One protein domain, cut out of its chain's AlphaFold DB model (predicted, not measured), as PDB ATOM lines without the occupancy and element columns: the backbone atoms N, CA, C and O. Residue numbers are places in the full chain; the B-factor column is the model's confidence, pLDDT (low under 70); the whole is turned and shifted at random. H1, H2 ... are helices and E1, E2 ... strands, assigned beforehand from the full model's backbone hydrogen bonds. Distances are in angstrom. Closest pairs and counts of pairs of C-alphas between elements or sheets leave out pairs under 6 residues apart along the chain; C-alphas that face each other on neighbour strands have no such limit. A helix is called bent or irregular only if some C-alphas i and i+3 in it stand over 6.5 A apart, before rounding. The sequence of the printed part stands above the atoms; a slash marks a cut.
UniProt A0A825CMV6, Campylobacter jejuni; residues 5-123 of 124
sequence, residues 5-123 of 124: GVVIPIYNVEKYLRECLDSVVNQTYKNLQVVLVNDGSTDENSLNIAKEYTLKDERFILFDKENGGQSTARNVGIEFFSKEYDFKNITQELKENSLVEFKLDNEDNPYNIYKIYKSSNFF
ATOM      1  N   GLY A   5      -1.090  22.077 -33.074       97.62
ATOM      2  CA  GLY A   5      -2.335  21.371 -33.355       97.62
ATOM      3  C   GLY A   5      -2.112  19.860 -33.384       97.62
ATOM      4  O   GLY A   5      -1.158  19.387 -34.002       97.62
ATOM      5  N   VAL A   6      -2.986  19.103 -32.726       98.38
ATOM      6  CA  VAL A   6      -2.981  17.635 -32.721       98.38
ATOM      7  C   VAL A   6      -4.326  17.153 -33.244       98.38
ATOM      8  O   VAL A   6      -5.360  17.532 -32.705       98.38
ATOM      9  N   VAL A   7      -4.322  16.314 -34.279       98.56
ATOM     10  CA  VAL A   7      -5.536  15.705 -34.843       98.56
ATOM     11  C   VAL A   7      -5.527  14.212 -34.538       98.56
ATOM     12  O   VAL A   7      -4.569  13.523 -34.884       98.56
ATOM     13  N   ILE A   8      -6.595  13.712 -33.915       98.62
ATOM     14  CA  ILE A   8      -6.745  12.305 -33.528       98.62
ATOM     15  C   ILE A   8      -8.032  11.759 -34.160       98.62
ATOM     16  O   ILE A   8      -9.124  12.016 -33.644       98.62
ATOM     17  N   PRO A   9      -7.934  11.032 -35.286       98.56
ATOM     18  CA  PRO A   9      -9.081  10.353 -35.870       98.56
ATOM     19  C   PRO A   9      -9.412   9.081 -35.074       98.56
ATOM     20  O   PRO A   9      -8.519   8.341 -34.658       98.56
ATOM     21  N   ILE A  10     -10.700   8.834 -34.851       98.75
ATOM     22  CA  ILE A  10     -11.214   7.785 -33.967       98.75
ATOM     23  C   ILE A  10     -12.243   6.960 -34.740       98.75
ATOM     24  O   ILE A  10     -13.278   7.486 -35.140       98.75
ATOM     25  N   TYR A  11     -11.971   5.667 -34.923       98.62
ATOM     26  CA  TYR A  11     -12.934   4.711 -35.467       98.62
ATOM     27  C   TYR A  11     -12.734   3.332 -34.842       98.62
ATOM     28  O   TYR A  11     -11.768   2.647 -35.174       98.62
ATOM     29  N   ASN A  12     -13.639   2.925 -33.954       98.50
ATOM     30  CA  ASN A  12     -13.638   1.605 -33.314       98.50
ATOM     31  C   ASN A  12     -12.307   1.241 -32.618       98.50
ATOM     32  O   ASN A  12     -11.737   0.168 -32.836       98.50
ATOM     33  N   VAL A  13     -11.777   2.164 -31.808       98.31
ATOM     34  CA  VAL A  13     -10.467   2.057 -31.136       98.31
ATOM     35  C   VAL A  13     -10.570   2.087 -29.608       98.31
ATOM     36  O   VAL A  13      -9.586   2.397 -28.933       98.31
ATOM     37  N   GLU A  14     -11.725   1.738 -29.034       98.50
ATOM     38  CA  GLU A  14     -11.993   1.846 -27.590       98.50
ATOM     39  C   GLU A  14     -10.903   1.232 -26.697       98.50
ATOM     40  O   GLU A  14     -10.588   1.776 -25.638       98.50
ATOM     41  N   LYS A  15     -10.272   0.141 -27.152       98.50
ATOM     42  CA  LYS A  15      -9.244  -0.604 -26.409       98.50
ATOM     43  C   LYS A  15      -7.952   0.183 -26.184       98.50
ATOM     44  O   LYS A  15      -7.253  -0.091 -25.215       98.50
ATOM     45  N   TYR A  16      -7.634   1.131 -27.063       97.88
ATOM     46  CA  TYR A  16      -6.362   1.871 -27.050       97.88
ATOM     47  C   TYR A  16      -6.557   3.385 -26.931       97.88
ATOM     48  O   TYR A  16      -5.598   4.125 -26.707       97.88
ATOM     49  N   LEU A  17      -7.795   3.868 -27.072       98.69
ATOM     50  CA  LEU A  17      -8.082   5.295 -27.117       98.69
ATOM     51  C   LEU A  17      -7.672   6.012 -25.824       98.69
ATOM     52  O   LEU A  17      -7.070   7.077 -25.897       98.69
ATOM     53  N   ARG A  18      -7.917   5.421 -24.647       98.69
ATOM     54  CA  ARG A  18      -7.520   6.027 -23.361       98.69
ATOM     55  C   ARG A  18      -6.012   6.232 -23.257       98.69
ATOM     56  O   ARG A  18      -5.579   7.335 -22.952       98.69
ATOM     57  N   GLU A  19      -5.224   5.213 -23.595       98.69
ATOM     58  CA  GLU A  19      -3.757   5.295 -23.591       98.69
ATOM     59  C   GLU A  19      -3.258   6.402 -24.532       98.69
ATOM     60  O   GLU A  19      -2.425   7.229 -24.152       98.69
ATOM     61  N   CYS A  20      -3.827   6.474 -25.741       98.56
ATOM     62  CA  CYS A  20      -3.518   7.531 -26.700       98.56
ATOM     63  C   CYS A  20      -3.815   8.924 -26.123       98.56
ATOM     64  O   CYS A  20      -2.951   9.802 -26.151       98.56
ATOM     65  N   LEU A  21      -5.007   9.133 -25.562       98.69
ATOM     66  CA  LEU A  21      -5.422  10.435 -25.046       98.69
ATOM     67  C   LEU A  21      -4.656  10.825 -23.772       98.69
ATOM     68  O   LEU A  21      -4.236  11.976 -23.651       98.69
ATOM     69  N   ASP A  22      -4.380   9.878 -22.872       98.62
ATOM     70  CA  ASP A  22      -3.533  10.099 -21.695       98.62
ATOM     71  C   ASP A  22      -2.118  10.530 -22.095       98.62
ATOM     72  O   ASP A  22      -1.538  11.413 -21.455       98.62
ATOM     73  N   SER A  23      -1.570   9.977 -23.182       98.31
ATOM     74  CA  SER A  23      -0.266  10.405 -23.699       98.31
ATOM     75  C   SER A  23      -0.261  11.884 -24.108       98.31
ATOM     76  O   SER A  23       0.726  12.583 -23.876       98.31
ATOM     77  N   VAL A  24      -1.373  12.396 -24.650       98.19
ATOM     78  CA  VAL A  24      -1.525  13.798 -25.071       98.19
ATOM     79  C   VAL A  24      -1.779  14.713 -23.872       98.19
ATOM     80  O   VAL A  24      -1.161  15.776 -23.755       98.19
ATOM     81  N   VAL A  25      -2.631  14.286 -22.937       98.12
ATOM     82  CA  VAL A  25      -2.909  15.027 -21.696       98.12
ATOM     83  C   VAL A  25      -1.610  15.292 -20.926       98.12
ATOM     84  O   VAL A  25      -1.349  16.425 -20.502       98.12
ATOM     85  N   ASN A  26      -0.752  14.273 -20.830       98.00
ATOM     86  CA  ASN A  26       0.480  14.297 -20.045       98.00
ATOM     87  C   ASN A  26       1.701  14.900 -20.765       98.00
ATOM     88  O   ASN A  26       2.794  14.896 -20.199       98.00
ATOM     89  N   GLN A  27       1.548  15.474 -21.964       98.00
ATOM     90  CA  GLN A  27       2.660  16.126 -22.669       98.00
ATOM     91  C   GLN A  27       3.316  17.221 -21.819       98.00
ATOM     92  O   GLN A  27       2.635  18.014 -21.159       98.00
ATOM     93  N   THR A  28       4.648  17.300 -21.855       97.38
ATOM     94  CA  THR A  28       5.412  18.365 -21.181       97.38
ATOM     95  C   THR A  28       5.168  19.723 -21.834       97.38
ATOM     96  O   THR A  28       5.101  20.742 -21.147       97.38
ATOM     97  N   TYR A  29       4.948  19.740 -23.150       96.88
ATOM     98  CA  TYR A  29       4.518  20.921 -23.884       96.88
ATOM     99  C   TYR A  29       3.013  21.157 -23.712       96.88
ATOM    100  O   TYR A  29       2.198  20.321 -24.098       96.88
ATOM    101  N   LYS A  30       2.630  22.300 -23.129       94.38
ATOM    102  CA  LYS A  30       1.233  22.558 -22.735       94.38
ATOM    103  C   LYS A  30       0.396  23.327 -23.755       94.38
ATOM    104  O   LYS A  30      -0.818  23.153 -23.748       94.38
ATOM    105  N   ASN A  31       1.015  24.115 -24.642       96.88
ATOM    106  CA  ASN A  31       0.299  24.931 -25.637       96.88
ATOM    107  C   ASN A  31      -0.152  24.096 -26.846       96.88
ATOM    108  O   ASN A  31       0.348  24.254 -27.964       96.88
ATOM    109  N   LEU A  32      -1.053  23.156 -26.563       97.56
ATOM    110  CA  LEU A  32      -1.667  22.236 -27.509       97.56
ATOM    111  C   LEU A  32      -3.115  22.639 -27.761       97.56
ATOM    112  O   LEU A  32      -3.819  23.042 -26.837       97.56
ATOM    113  N   GLN A  33      -3.565  22.429 -28.991       97.56
ATOM    114  CA  GLN A  33      -4.977  22.413 -29.350       97.56
ATOM    115  C   GLN A  33      -5.267  21.051 -29.979       97.56
ATOM    116  O   GLN A  33      -4.618  20.667 -30.952       97.56
ATOM    117  N   VAL A  34      -6.177  20.286 -29.380       98.56
ATOM    118  CA  VAL A  34      -6.385  18.874 -29.715       98.56
ATOM    119  C   VAL A  34      -7.768  18.689 -30.318       98.56
ATOM    120  O   VAL A  34      -8.771  19.021 -29.696       98.56
ATOM    121  N   VAL A  35      -7.818  18.136 -31.525       98.56
ATOM    122  CA  VAL A  35      -9.049  17.856 -32.258       98.56
ATOM    123  C   VAL A  35      -9.243  16.353 -32.327       98.56
ATOM    124  O   VAL A  35      -8.492  15.644 -32.999       98.56
ATOM    125  N   LEU A  36     -10.262  15.870 -31.627       98.88
ATOM    126  CA  LEU A  36     -10.748  14.506 -31.749       98.88
ATOM    127  C   LEU A  36     -11.787  14.463 -32.864       98.88
ATOM    128  O   LEU A  36     -12.667  15.319 -32.915       98.88
ATOM    129  N   VAL A  37     -11.713  13.463 -33.735       98.81
ATOM    130  CA  VAL A  37     -12.715  13.267 -34.787       98.81
ATOM    131  C   VAL A  37     -13.226  11.836 -34.725       98.81
ATOM    132  O   VAL A  37     -12.551  10.922 -35.196       98.81
ATOM    133  N   ASN A  38     -14.405  11.642 -34.129       98.81
ATOM    134  CA  ASN A  38     -15.125  10.376 -34.187       98.81
ATOM    135  C   ASN A  38     -15.707  10.185 -35.589       98.81
ATOM    136  O   ASN A  38     -16.629  10.885 -35.996       98.81
ATOM    137  N   ASP A  39     -15.154   9.223 -36.318       98.56
ATOM    138  CA  ASP A  39     -15.505   8.866 -37.689       98.56
ATOM    139  C   ASP A  39     -16.640   7.831 -37.713       98.56
ATOM    140  O   ASP A  39     -16.522   6.770 -38.324       98.56
ATOM    141  N   GLY A  40     -17.721   8.100 -36.981       98.25
ATOM    142  CA  GLY A  40     -18.875   7.208 -36.898       98.25
ATOM    143  C   GLY A  40     -18.561   5.859 -36.248       98.25
ATOM    144  O   GLY A  40     -18.973   4.827 -36.777       98.25
ATOM    145  N   SER A  41     -17.806   5.845 -35.138       98.50
ATOM    146  CA  SER A  41     -17.550   4.606 -34.384       98.50
ATOM    147  C   SER A  41     -18.856   3.920 -33.980       98.50
ATOM    148  O   SER A  41     -19.808   4.566 -33.545       98.50
ATOM    149  N   THR A  42     -18.865   2.598 -34.101       98.00
ATOM    150  CA  THR A  42     -19.967   1.695 -33.760       98.00
ATOM    151  C   THR A  42     -19.616   0.755 -32.606       98.00
ATOM    152  O   THR A  42     -20.439  -0.081 -32.238       98.00
ATOM    153  N   ASP A  43     -18.383   0.818 -32.097       98.50
ATOM    154  CA  ASP A  43     -18.012   0.139 -30.859       98.50
ATOM    155  C   ASP A  43     -18.708   0.772 -29.646       98.50
ATOM    156  O   ASP A  43     -19.374   1.807 -29.738       98.50
ATOM    157  N   GLU A  44     -18.613   0.105 -28.502       97.25
ATOM    158  CA  GLU A  44     -19.396   0.476 -27.328       97.25
ATOM    159  C   GLU A  44     -18.900   1.791 -26.707       97.25
ATOM    160  O   GLU A  44     -19.698   2.584 -26.195       97.25
ATOM    161  N   ASN A  45     -17.587   2.055 -26.761       98.38
ATOM    162  CA  ASN A  45     -16.983   3.076 -25.910       98.38
ATOM    163  C   ASN A  45     -16.182   4.177 -26.615       98.38
ATOM    164  O   ASN A  45     -15.909   5.175 -25.946       98.38
ATOM    165  N   SER A  46     -15.808   4.096 -27.902       98.69
ATOM    166  CA  SER A  46     -14.901   5.105 -28.497       98.69
ATOM    167  C   SER A  46     -15.440   6.533 -28.380       98.69
ATOM    168  O   SER A  46     -14.724   7.436 -27.940       98.69
ATOM    169  N   LEU A  47     -16.721   6.744 -28.702       98.69
ATOM    170  CA  LEU A  47     -17.351   8.063 -28.601       98.69
ATOM    171  C   LEU A  47     -17.448   8.548 -27.145       98.69
ATOM    172  O   LEU A  47     -17.205   9.722 -26.863       98.69
ATOM    173  N   ASN A  48     -17.780   7.655 -26.211       98.69
ATOM    174  CA  ASN A  48     -17.912   7.996 -24.792       98.69
ATOM    175  C   ASN A  48     -16.559   8.361 -24.171       98.69
ATOM    176  O   ASN A  48     -16.462   9.352 -23.450       98.69
ATOM    177  N   ILE A  49     -15.502   7.622 -24.515       98.81
ATOM    178  CA  ILE A  49     -14.130   7.942 -24.116       98.81
ATOM    179  C   ILE A  49     -13.736   9.316 -24.682       98.81
ATOM    180  O   ILE A  49     -13.269  10.174 -23.939       98.81
ATOM    181  N   ALA A  50     -13.975   9.589 -25.968       98.81
ATOM    182  CA  ALA A  50     -13.638  10.886 -26.561       98.81
ATOM    183  C   ALA A  50     -14.366  12.065 -25.879       98.81
ATOM    184  O   ALA A  50     -13.772  13.122 -25.640       98.81
ATOM    185  N   LYS A  51     -15.644  11.876 -25.523       98.81
ATOM    186  CA  LYS A  51     -16.452  12.839 -24.756       98.81
ATOM    187  C   LYS A  51     -15.886  13.089 -23.360       98.81
ATOM    188  O   LYS A  51     -15.767  14.243 -22.957       98.81
ATOM    189  N   GLU A  52     -15.500  12.032 -22.648       98.62
ATOM    190  CA  GLU A  52     -14.886  12.124 -21.318       98.62
ATOM    191  C   GLU A  52     -13.624  12.998 -21.337       98.62
ATOM    192  O   GLU A  52     -13.503  13.928 -20.540       98.62
ATOM    193  N   TYR A  53     -12.709  12.758 -22.279       98.75
ATOM    194  CA  TYR A  53     -11.473  13.543 -22.377       98.75
ATOM    195  C   TYR A  53     -11.726  14.980 -22.831       98.75
ATOM    196  O   TYR A  53     -11.071  15.897 -22.341       98.75
ATOM    197  N   THR A  54     -12.715  15.187 -23.704       98.75
ATOM    198  CA  THR A  54     -13.142  16.530 -24.119       98.75
ATOM    199  C   THR A  54     -13.706  17.331 -22.952       98.75
ATOM    200  O   THR A  54     -13.510  18.540 -22.896       98.75
ATOM    201  N   LEU A  55     -14.389  16.679 -22.009       98.31
ATOM    202  CA  LEU A  55     -14.876  17.320 -20.791       98.31
ATOM    203  C   LEU A  55     -13.730  17.644 -19.819       98.31
ATOM    204  O   LEU A  55     -13.690  18.743 -19.260       98.31
ATOM    205  N   LYS A  56     -12.820  16.680 -19.635       97.25
ATOM    206  CA  LYS A  56     -11.720  16.704 -18.661       97.25
ATOM    207  C   LYS A  56     -10.630  17.732 -18.979       97.25
ATOM    208  O   LYS A  56     -10.017  18.246 -18.048       97.25
ATOM    209  N   ASP A  57     -10.364  18.007 -20.255       97.75
ATOM    210  CA  ASP A  57      -9.251  18.859 -20.683       97.75
ATOM    211  C   ASP A  57      -9.714  19.904 -21.709       97.75
ATOM    212  O   ASP A  57     -10.105  19.584 -22.831       97.75
ATOM    213  N   GLU A  58      -9.646  21.183 -21.331       97.00
ATOM    214  CA  GLU A  58     -10.124  22.309 -22.143       97.00
ATOM    215  C   GLU A  58      -9.377  22.485 -23.472       97.00
ATOM    216  O   GLU A  58      -9.856  23.196 -24.357       97.00
ATOM    217  N   ARG A  59      -8.226  21.828 -23.659       97.62
ATOM    218  CA  ARG A  59      -7.478  21.853 -24.925       97.62
ATOM    219  C   ARG A  59      -8.158  21.025 -26.013       97.62
ATOM    220  O   ARG A  59      -7.847  21.207 -27.189       97.62
ATOM    221  N   PHE A  60      -9.079  20.142 -25.635       98.56
ATOM    222  CA  PHE A  60      -9.734  19.196 -26.529       98.56
ATOM    223  C   PHE A  60     -11.030  19.775 -27.108       98.56
ATOM    224  O   PHE A  60     -11.763  20.520 -26.451       98.56
ATOM    225  N   ILE A  61     -11.306  19.440 -28.362       98.56
ATOM    226  CA  ILE A  61     -12.590  19.614 -29.043       98.56
ATOM    227  C   ILE A  61     -12.891  18.317 -29.792       98.56
ATOM    228  O   ILE A  61     -11.982  17.719 -30.369       98.56
ATOM    229  N   LEU A  62     -14.141  17.865 -29.767       98.81
ATOM    230  CA  LEU A  62     -14.550  16.619 -30.413       98.81
ATOM    231  C   LEU A  62     -15.562  16.891 -31.518       98.81
ATOM    232  O   LEU A  62     -16.604  17.484 -31.266       98.81
ATOM    233  N   PHE A  63     -15.273  16.389 -32.710       98.50
ATOM    234  CA  PHE A  63     -16.185  16.314 -33.842       98.50
ATOM    235  C   PHE A  63     -16.745  14.898 -33.935       98.50
ATOM    236  O   PHE A  63     -15.983  13.935 -33.972       98.50
ATOM    237  N   ASP A  64     -18.064  14.776 -33.986       98.56
ATOM    238  CA  ASP A  64     -18.774  13.521 -34.205       98.56
ATOM    239  C   ASP A  64     -19.472  13.580 -35.563       98.56
ATOM    240  O   ASP A  64     -20.302  14.463 -35.799       98.56
ATOM    241  N   LYS A  65     -19.083  12.691 -36.476       97.81
ATOM    242  CA  LYS A  65     -19.507  12.701 -37.881       97.81
ATOM    243  C   LYS A  65     -19.857  11.310 -38.381       97.81
ATOM    244  O   LYS A  65     -19.474  10.309 -37.779       97.81
ATOM    245  N   GLU A  66     -20.527  11.258 -39.528       98.00
ATOM    246  CA  GLU A  66     -20.732  10.013 -40.268       98.00
ATOM    247  C   GLU A  66     -19.400   9.342 -40.613       98.00
ATOM    248  O   GLU A  66     -18.396  10.022 -40.852       98.00
ATOM    249  N   ASN A  67     -19.381   8.009 -40.681       98.12
ATOM    250  CA  ASN A  67     -18.207   7.293 -41.159       98.12
ATOM    251  C   ASN A  67     -17.897   7.673 -42.617       98.12
ATOM    252  O   ASN A  67     -18.704   7.458 -43.515       98.12
ATOM    253  N   GLY A  68     -16.705   8.224 -42.841       96.88
ATOM    254  CA  GLY A  68     -16.183   8.562 -44.171       96.88
ATOM    255  C   GLY A  68     -14.757   8.056 -44.395       96.88
ATOM    256  O   GLY A  68     -14.141   8.342 -45.421       96.88
ATOM    257  N   GLY A  69     -14.200   7.333 -43.423       96.25
ATOM    258  CA  GLY A  69     -12.840   6.823 -43.438       96.25
ATOM    259  C   GLY A  69     -11.814   7.819 -42.899       96.25
ATOM    260  O   GLY A  69     -11.980   9.043 -42.938       96.25
ATOM    261  N   GLN A  70     -10.671   7.276 -42.472       94.56
ATOM    262  CA  GLN A  70      -9.634   7.987 -41.715       94.56
ATOM    263  C   GLN A  70      -9.099   9.261 -42.390       94.56
ATOM    264  O   GLN A  70      -8.673  10.196 -41.714       94.56
ATOM    265  N   SER A  71      -9.089   9.311 -43.724       97.31
ATOM    266  CA  SER A  71      -8.671  10.514 -44.455       97.31
ATOM    267  C   SER A  71      -9.654  11.666 -44.268       97.31
ATOM    268  O   SER A  71      -9.215  12.788 -44.043       97.31
ATOM    269  N   THR A  72     -10.961  11.393 -44.274       97.62
ATOM    270  CA  THR A  72     -11.979  12.426 -44.023       97.62
ATOM    271  C   THR A  72     -11.883  12.948 -42.594       97.62
ATOM    272  O   THR A  72     -11.912  14.155 -42.381       97.62
ATOM    273  N   ALA A  73     -11.653  12.059 -41.622       98.06
ATOM    274  CA  ALA A  73     -11.478  12.442 -40.226       98.06
ATOM    275  C   ALA A  73     -10.251  13.348 -40.017       98.06
ATOM    276  O   ALA A  73     -10.329  14.361 -39.324       98.06
ATOM    277  N   ARG A  74      -9.123  13.043 -40.673       97.81
ATOM    278  CA  ARG A  74      -7.944  13.926 -40.662       97.81
ATOM    279  C   ARG A  74      -8.226  15.276 -41.312       97.81
ATOM    280  O   ARG A  74      -7.812  16.292 -40.762       97.81
ATOM    281  N   ASN A  75      -8.923  15.287 -42.448       97.25
ATOM    282  CA  ASN A  75      -9.243  16.525 -43.155       97.25
ATOM    283  C   ASN A  75     -10.116  17.446 -42.302       97.25
ATOM    284  O   ASN A  75      -9.783  18.617 -42.198       97.25
ATOM    285  N   VAL A  76     -11.136  16.922 -41.613       96.44
ATOM    286  CA  VAL A  76     -11.929  17.698 -40.639       96.44
ATOM    287  C   VAL A  76     -11.025  18.369 -39.607       96.44
ATOM    288  O   VAL A  76     -11.129  19.570 -39.373       96.44
ATOM    289  N   GLY A  77     -10.090  17.614 -39.023       96.44
ATOM    290  CA  GLY A  77      -9.168  18.165 -38.032       96.44
ATOM    291  C   GLY A  77      -8.217  19.225 -38.590       96.44
ATOM    292  O   GLY A  77      -7.970  20.223 -37.925       96.44
ATOM    293  N   ILE A  78      -7.694  19.045 -39.806       95.62
ATOM    294  CA  ILE A  78      -6.815  20.027 -40.470       95.62
ATOM    295  C   ILE A  78      -7.596  21.289 -40.854       95.62
ATOM    296  O   ILE A  78      -7.115  22.409 -40.671       95.62
ATOM    297  N   GLU A  79      -8.805  21.115 -41.380       95.06
ATOM    298  CA  GLU A  79      -9.687  22.215 -41.751       95.06
ATOM    299  C   GLU A  79     -10.086  23.043 -40.537       95.06
ATOM    300  O   GLU A  79     -10.086  24.262 -40.633       95.06
ATOM    301  N   PHE A  80     -10.298  22.429 -39.371       94.19
ATOM    302  CA  PHE A  80     -10.557  23.166 -38.131       94.19
ATOM    303  C   PHE A  80      -9.463  24.184 -37.785       94.19
ATOM    304  O   PHE A  80      -9.754  25.237 -37.227       94.19
ATOM    305  N   PHE A  81      -8.207  23.901 -38.135       93.69
ATOM    306  CA  PHE A  81      -7.101  24.834 -37.910       93.69
ATOM    307  C   PHE A  81      -6.914  25.869 -39.025       93.69
ATOM    308  O   PHE A  81      -6.157  26.819 -38.835       93.69
ATOM    309  N   SER A  82      -7.521  25.668 -40.196       88.69
ATOM    310  CA  SER A  82      -7.248  26.468 -41.400       88.69
ATOM    311  C   SER A  82      -8.459  27.215 -41.952       88.69
ATOM    312  O   SER A  82      -8.279  28.146 -42.734       88.69
ATOM    313  N   LYS A  83      -9.672  26.837 -41.547       84.75
ATOM    314  CA  LYS A  83     -10.931  27.457 -41.948       84.75
ATOM    315  C   LYS A  83     -11.608  28.114 -40.753       84.75
ATOM    316  O   LYS A  83     -11.499  27.647 -39.622       84.75
ATOM    317  N   GLU A  84     -12.358  29.170 -41.036       79.88
ATOM    318  CA  GLU A  84     -13.329  29.718 -40.097       79.88
ATOM    319  C   GLU A  84     -14.593  28.857 -40.170       79.88
ATOM    320  O   GLU A  84     -15.202  28.725 -41.232       79.88
ATOM    321  N   TYR A  85     -14.946  28.216 -39.056       83.25
ATOM    322  CA  TYR A  85     -16.214  27.512 -38.919       83.25
ATOM    323  C   TYR A  85     -17.185  28.345 -38.088       83.25
ATOM    324  O   TYR A  85     -16.853  28.760 -36.976       83.25
ATOM    325  N   ASP A  86     -18.415  28.483 -38.581       87.50
ATOM    326  CA  ASP A  86     -19.520  29.031 -37.804       87.50
ATOM    327  C   ASP A  86     -20.182  27.916 -36.996       87.50
ATOM    328  O   ASP A  86     -20.847  27.022 -37.531       87.50
ATOM    329  N   PHE A  87     -19.977  27.950 -35.679       92.88
ATOM    330  CA  PHE A  87     -20.590  27.011 -34.749       92.88
ATOM    331  C   PHE A  87     -21.808  27.624 -34.073       92.88
ATOM    332  O   PHE A  87     -21.730  28.660 -33.412       92.88
ATOM    333  N   LYS A  88     -22.927  26.909 -34.135       94.44
ATOM    334  CA  LYS A  88     -24.145  27.230 -33.400       94.44
ATOM    335  C   LYS A  88     -24.255  26.366 -32.157       94.44
ATOM    336  O   LYS A  88     -24.376  25.146 -32.262       94.44
ATOM    337  N   ASN A  89     -24.255  27.001 -30.987       95.06
ATOM    338  CA  ASN A  89     -24.532  26.333 -29.717       95.06
ATOM    339  C   ASN A  89     -25.979  25.805 -29.716       95.06
ATOM    340  O   ASN A  89     -26.917  26.549 -30.009       95.06
ATOM    341  N   ILE A  90     -26.148  24.517 -29.414       96.12
ATOM    342  CA  ILE A  90     -27.450  23.838 -29.330       96.12
ATOM    343  C   ILE A  90     -27.755  23.310 -27.921       96.12
ATOM    344  O   ILE A  90     -28.806  22.707 -27.700       96.12
ATOM    345  N   THR A  91     -26.872  23.552 -26.954       94.88
ATOM    346  CA  THR A  91     -27.122  23.280 -25.538       94.88
ATOM    347  C   THR A  91     -28.073  24.332 -24.968       94.88
ATOM    348  O   THR A  91     -27.760  25.518 -24.943       94.88
ATOM    349  N   GLN A  92     -29.240  23.893 -24.487       89.31
ATOM    350  CA  GLN A  92     -30.276  24.788 -23.948       89.31
ATOM    351  C   GLN A  92     -29.910  25.387 -22.583       89.31
ATOM    352  O   GLN A  92     -30.207  26.546 -22.317       89.31
ATOM    353  N   GLU A  93     -29.274  24.595 -21.720       89.62
ATOM    354  CA  GLU A  93     -28.887  24.990 -20.368       89.62
ATOM    355  C   GLU A  93     -27.413  24.646 -20.157       89.62
ATOM    356  O   GLU A  93     -27.021  23.476 -20.201       89.62
ATOM    357  N   LEU A  94     -26.586  25.669 -19.943       86.56
ATOM    358  CA  LEU A  94     -25.173  25.485 -19.636       86.56
ATOM    359  C   LEU A  94     -25.024  25.060 -18.177       86.56
ATOM    360  O   LEU A  94     -25.345  25.819 -17.264       86.56
ATOM    361  N   LYS A  95     -24.511  23.846 -17.972       91.19
ATOM    362  CA  LYS A  95     -24.187  23.320 -16.647       91.19
ATOM    363  C   LYS A  95     -22.691  23.414 -16.403       91.19
ATOM    364  O   LYS A  95     -21.861  23.349 -17.317       91.19
ATOM    365  N   GLU A  96     -22.336  23.583 -15.138       91.06
ATOM    366  CA  GLU A  96     -20.942  23.527 -14.743       91.06
ATOM    367  C   GLU A  96     -20.389  22.118 -14.983       91.06
ATOM    368  O   GLU A  96     -21.059  21.128 -14.694       91.06
ATOM    369  N   ASN A  97     -19.163  22.040 -15.513       93.75
ATOM    370  CA  ASN A  97     -18.480  20.778 -15.775       93.75
ATOM    371  C   ASN A  97     -19.318  19.819 -16.645       93.75
ATOM    372  O   ASN A  97     -19.466  18.634 -16.338       93.75
ATOM    373  N   SER A  98     -19.864  20.340 -17.745       96.38
ATOM    374  CA  SER A  98     -20.620  19.575 -18.738       96.38
ATOM    375  C   SER A  98     -20.069  19.794 -20.143       96.38
ATOM    376  O   SER A  98     -19.325  20.740 -20.400       96.38
ATOM    377  N   LEU A  99     -20.444  18.927 -21.081       97.69
ATOM    378  CA  LEU A  99     -20.192  19.184 -22.495       97.69
ATOM    379  C   LEU A  99     -21.218  20.183 -23.030       97.69
ATOM    380  O   LEU A  99     -22.414  20.062 -22.765       97.69
ATOM    381  N   VAL A 100     -20.728  21.150 -23.792       97.94
ATOM    382  CA  VAL A 100     -21.512  22.036 -24.642       97.94
ATOM    383  C   VAL A 100     -21.515  21.438 -26.041       97.94
ATOM    384  O   VAL A 100     -20.464  21.067 -26.569       97.94
ATOM    385  N   GLU A 101     -22.703  21.318 -26.614       98.06
ATOM    386  CA  GLU A 101     -22.940  20.780 -27.942       98.06
ATOM    387  C   GLU A 101     -23.125  21.924 -28.937       98.06
ATOM    388  O   GLU A 101     -23.874  22.875 -28.703       98.06
ATOM    389  N   PHE A 102     -22.474  21.791 -30.083       97.12
ATOM    390  CA  PHE A 102     -22.594  22.691 -31.215       97.12
ATOM    391  C   PHE A 102     -22.951  21.904 -32.472       97.12
ATOM    392  O   PHE A 102     -22.713  20.698 -32.568       97.12
ATOM    393  N   LYS A 103     -23.478  22.618 -33.458       95.56
ATOM    394  CA  LYS A 103     -23.582  22.176 -34.850       95.56
ATOM    395  C   LYS A 103     -22.960  23.228 -35.764       95.56
ATOM    396  O   LYS A 103     -22.811  24.376 -35.348       95.56
ATOM    397  N   LEU A 104     -22.641  22.851 -36.997       93.81
ATOM    398  CA  LEU A 104     -22.322  23.833 -38.032       93.81
ATOM    399  C   LEU A 104     -23.565  24.697 -38.314       93.81
ATOM    400  O   LEU A 104     -24.682  24.171 -38.353       93.81
ATOM    401  N   ASP A 105     -23.387  26.014 -38.417       87.56
ATOM    402  CA  ASP A 105     -24.480  26.962 -38.690       87.56
ATOM    403  C   ASP A 105     -24.747  27.139 -40.194       87.56
ATOM    404  O   ASP A 105     -25.844  27.526 -40.592       87.56
ATOM    405  N   ASN A 106     -23.766  26.811 -41.036       79.50
ATOM    406  CA  ASN A 106     -23.877  26.866 -42.488       79.50
ATOM    407  C   ASN A 106     -24.407  25.548 -43.089       79.50
ATOM    408  O   ASN A 106     -24.334  24.480 -42.483       79.50
ATOM    409  N   GLU A 107     -24.948  25.627 -44.310       74.94
ATOM    410  CA  GLU A 107     -25.412  24.441 -45.054       74.94
ATOM    411  C   GLU A 107     -24.250  23.574 -45.577       74.94
ATOM    412  O   GLU A 107     -24.456  22.412 -45.927       74.94
ATOM    413  N   ASP A 108     -23.024  24.110 -45.610       83.62
ATOM    414  CA  ASP A 108     -21.837  23.394 -46.079       83.62
ATOM    415  C   ASP A 108     -21.292  22.450 -44.996       83.62
ATOM    416  O   ASP A 108     -20.474  22.817 -44.151       83.62
ATOM    417  N   ASN A 109     -21.766  21.203 -45.026       89.81
ATOM    418  CA  ASN A 109     -21.321  20.124 -44.148       89.81
ATOM    419  C   ASN A 109     -20.831  18.913 -44.965       89.81
ATOM    420  O   ASN A 109     -21.451  17.847 -44.928       89.81
ATOM    421  N   PRO A 110     -19.711  19.037 -45.705       91.12
ATOM    422  CA  PRO A 110     -19.259  18.012 -46.651       91.12
ATOM    423  C   PRO A 110     -18.804  16.715 -45.964       91.12
ATOM    424  O   PRO A 110     -18.609  15.695 -46.622       91.12
ATOM    425  N   TYR A 111     -18.622  16.753 -44.641       94.19
ATOM    426  CA  TYR A 111     -18.185  15.624 -43.824       94.19
ATOM    427  C   TYR A 111     -19.301  15.023 -42.969       94.19
ATOM    428  O   TYR A 111     -18.998  14.162 -42.143       94.19
ATOM    429  N   ASN A 112     -20.551  15.474 -43.129       95.62
ATOM    430  CA  ASN A 112     -21.701  15.011 -42.350       95.62
ATOM    431  C   ASN A 112     -21.420  15.016 -40.835       95.62
ATOM    432  O   ASN A 112     -21.648  14.034 -40.127       95.62
ATOM    433  N   ILE A 113     -20.877  16.129 -40.332       96.62
ATOM    434  CA  ILE A 113     -20.660  16.371 -38.903       96.62
ATOM    435  C   ILE A 113     -22.024  16.533 -38.232       96.62
ATOM    436  O   ILE A 113     -22.781  17.445 -38.563       96.62
ATOM    437  N   TYR A 114     -22.333  15.652 -37.286       96.00
ATOM    438  CA  TYR A 114     -23.587  15.661 -36.538       96.00
ATOM    439  C   TYR A 114     -23.532  16.648 -35.378       96.00
ATOM    440  O   TYR A 114     -24.460  17.432 -35.170       96.00
ATOM    441  N   LYS A 115     -22.449  16.571 -34.598       97.50
ATOM    442  CA  LYS A 115     -22.265  17.333 -33.364       97.50
ATOM    443  C   LYS A 115     -20.801  17.654 -33.140       97.50
ATOM    444  O   LYS A 115     -19.906  16.895 -33.503       97.50
ATOM    445  N   ILE A 116     -20.581  18.778 -32.479       98.06
ATOM    446  CA  ILE A 116     -19.276  19.205 -31.996       98.06
ATOM    447  C   ILE A 116     -19.396  19.412 -30.492       98.06
ATOM    448  O   ILE A 116     -20.391  19.950 -30.012       98.06
ATOM    449  N   TYR A 117     -18.395  18.972 -29.743       98.38
ATOM    450  CA  TYR A 117     -18.396  18.995 -28.289       98.38
ATOM    451  C   TYR A 117     -17.227  19.818 -27.763       98.38
ATOM    452  O   TYR A 117     -16.084  19.647 -28.199       98.38
ATOM    453  N   LYS A 118     -17.508  20.663 -26.770       97.88
ATOM    454  CA  LYS A 118     -16.503  21.416 -26.011       97.88
ATOM    455  C   LYS A 118     -16.833  21.384 -24.522       97.88
ATOM    456  O   LYS A 118     -18.002  21.423 -24.161       97.88
ATOM    457  N   SER A 119     -15.828  21.326 -23.650       97.56
ATOM    458  CA  SER A 119     -16.052  21.477 -22.205       97.56
ATOM    459  C   SER A 119     -16.641  22.851 -21.880       97.56
ATOM    460  O   SER A 119     -16.148  23.860 -22.385       97.56
ATOM    461  N   SER A 120     -17.637  22.916 -20.991       95.88
ATOM    462  CA  SER A 120     -18.152  24.190 -20.476       95.88
ATOM    463  C   SER A 120     -17.100  24.965 -19.681       95.88
ATOM    464  O   SER A 120     -17.175  26.188 -19.599       95.88
ATOM    465  N   ASN A 121     -16.070  24.276 -19.176       93.75
ATOM    466  CA  ASN A 121     -14.942  24.890 -18.477       93.75
ATOM    467  C   ASN A 121     -14.122  25.833 -19.374       93.75
ATOM    468  O   ASN A 121     -13.491  26.735 -18.847       93.75
ATOM    469  N   PHE A 122     -14.186  25.679 -20.704       93.06
ATOM    470  CA  PHE A 122     -13.520  26.577 -21.656       93.06
ATOM    471  C   PHE A 122     -14.135  27.989 -21.703       93.06
ATOM    472  O   PHE A 122     -13.481  28.927 -22.144       93.06
ATOM    473  N   PHE A 123     -15.403  28.141 -21.302       88.56
ATOM    474  CA  PHE A 123     -16.137  29.413 -21.374       88.56
ATOM    475  C   PHE A 123     -16.194  30.165 -20.038       88.56
ATOM    476  O   PHE A 123     -16.887  31.179 -19.949       88.56
TER     477      PHE A 123
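What this domain is: This is residues 5 to 123 of the 124 residues of a protein of Campylobacter jejuni (UniProt A0A825CMV6). A strongly twisted sheet of six strands runs through the middle, with H1 and H2 side by side over one face and H3 over the other, covering E1 and E2: three layers, helices on both faces of a sheet. The short H4 sits at the end of E6. The printed part has 119 residues, with four named helices and six named strands in the order E1 H1 E2 H2 E3 H3 E4 E5 E6 H4. The sheet is mixed, in the order E1 E2 E3 E6 E5 E4, and the class is mixed, helices and strands. The whole is compact, with a radius of gyration of the C-alphas of 13.5 A and a rounded outline of 37 by 34 by 29 A.

How they stand to each other: E1, residues 5 to 10, is an edge strand, parallel to its neighbour E2, residues 32 to 39; N 8 and O 35, 2.9 A apart, are within hydrogen-bond range. H1, residues 14 to 25, is over E1 and E2 at a height over the sheet of 10.0 A. E2 is parallel to E3, residues 60 to 65, with N 36 and O 61 at 2.8 A. E1, H1, E2 and E2, H2, E3 are strand-helix-strand units, parallel neighbour strands with a helix between, both with right-handed crossovers; H2 is residues 46 to 56. H1 and H2 touch on the same face, at a shallow tilt of 23 degrees, the same way; their closest C-alphas, Glu 14 and Ser 46, are 4.5 A apart. H3, residues 70 to 82, is on the opposite face, over E1 and E2 at a height of 7.9 A; its C-alpha 73 is 5.4 A from C-alpha 9. E4, residues 87 to 89, E5, residues 99 to 104, and E6, residues 113 to 119, form a meander, each strand the antiparallel neighbour of the one before; N 88 and O 103 are at 2.8 A, N 102 and O 116 at 2.8 A. E6 is antiparallel to E3, with N 64 and O 115 at 2.8 A. H4, residues 120 to 123, only grazes the sheet. Every O i to N i+4 pair is within hydrogen-bond range in H2, against 6 of 8 in H1 and 8 of 9 in H3; H4 is too short for one.

Where its parts are: E1 begins at C-alpha 5 (-2.335, 21.371, -33.355). E2 is 21.8 A long, H3 18.6 A and E6 18.1 A. H1, 17.1 A, is irregular: C-alphas 15 and 18 are 7.5 A apart. H4 ends at C-alpha 123 (-16.137, 29.413, -21.374).

The domain as a whole: The farthest C-alphas, Thr 28 and Glu 107, are 39.5 A apart. The printed part has no cut and no long link. Its mean pLDDT is 95.8, and no printed residue is under 70.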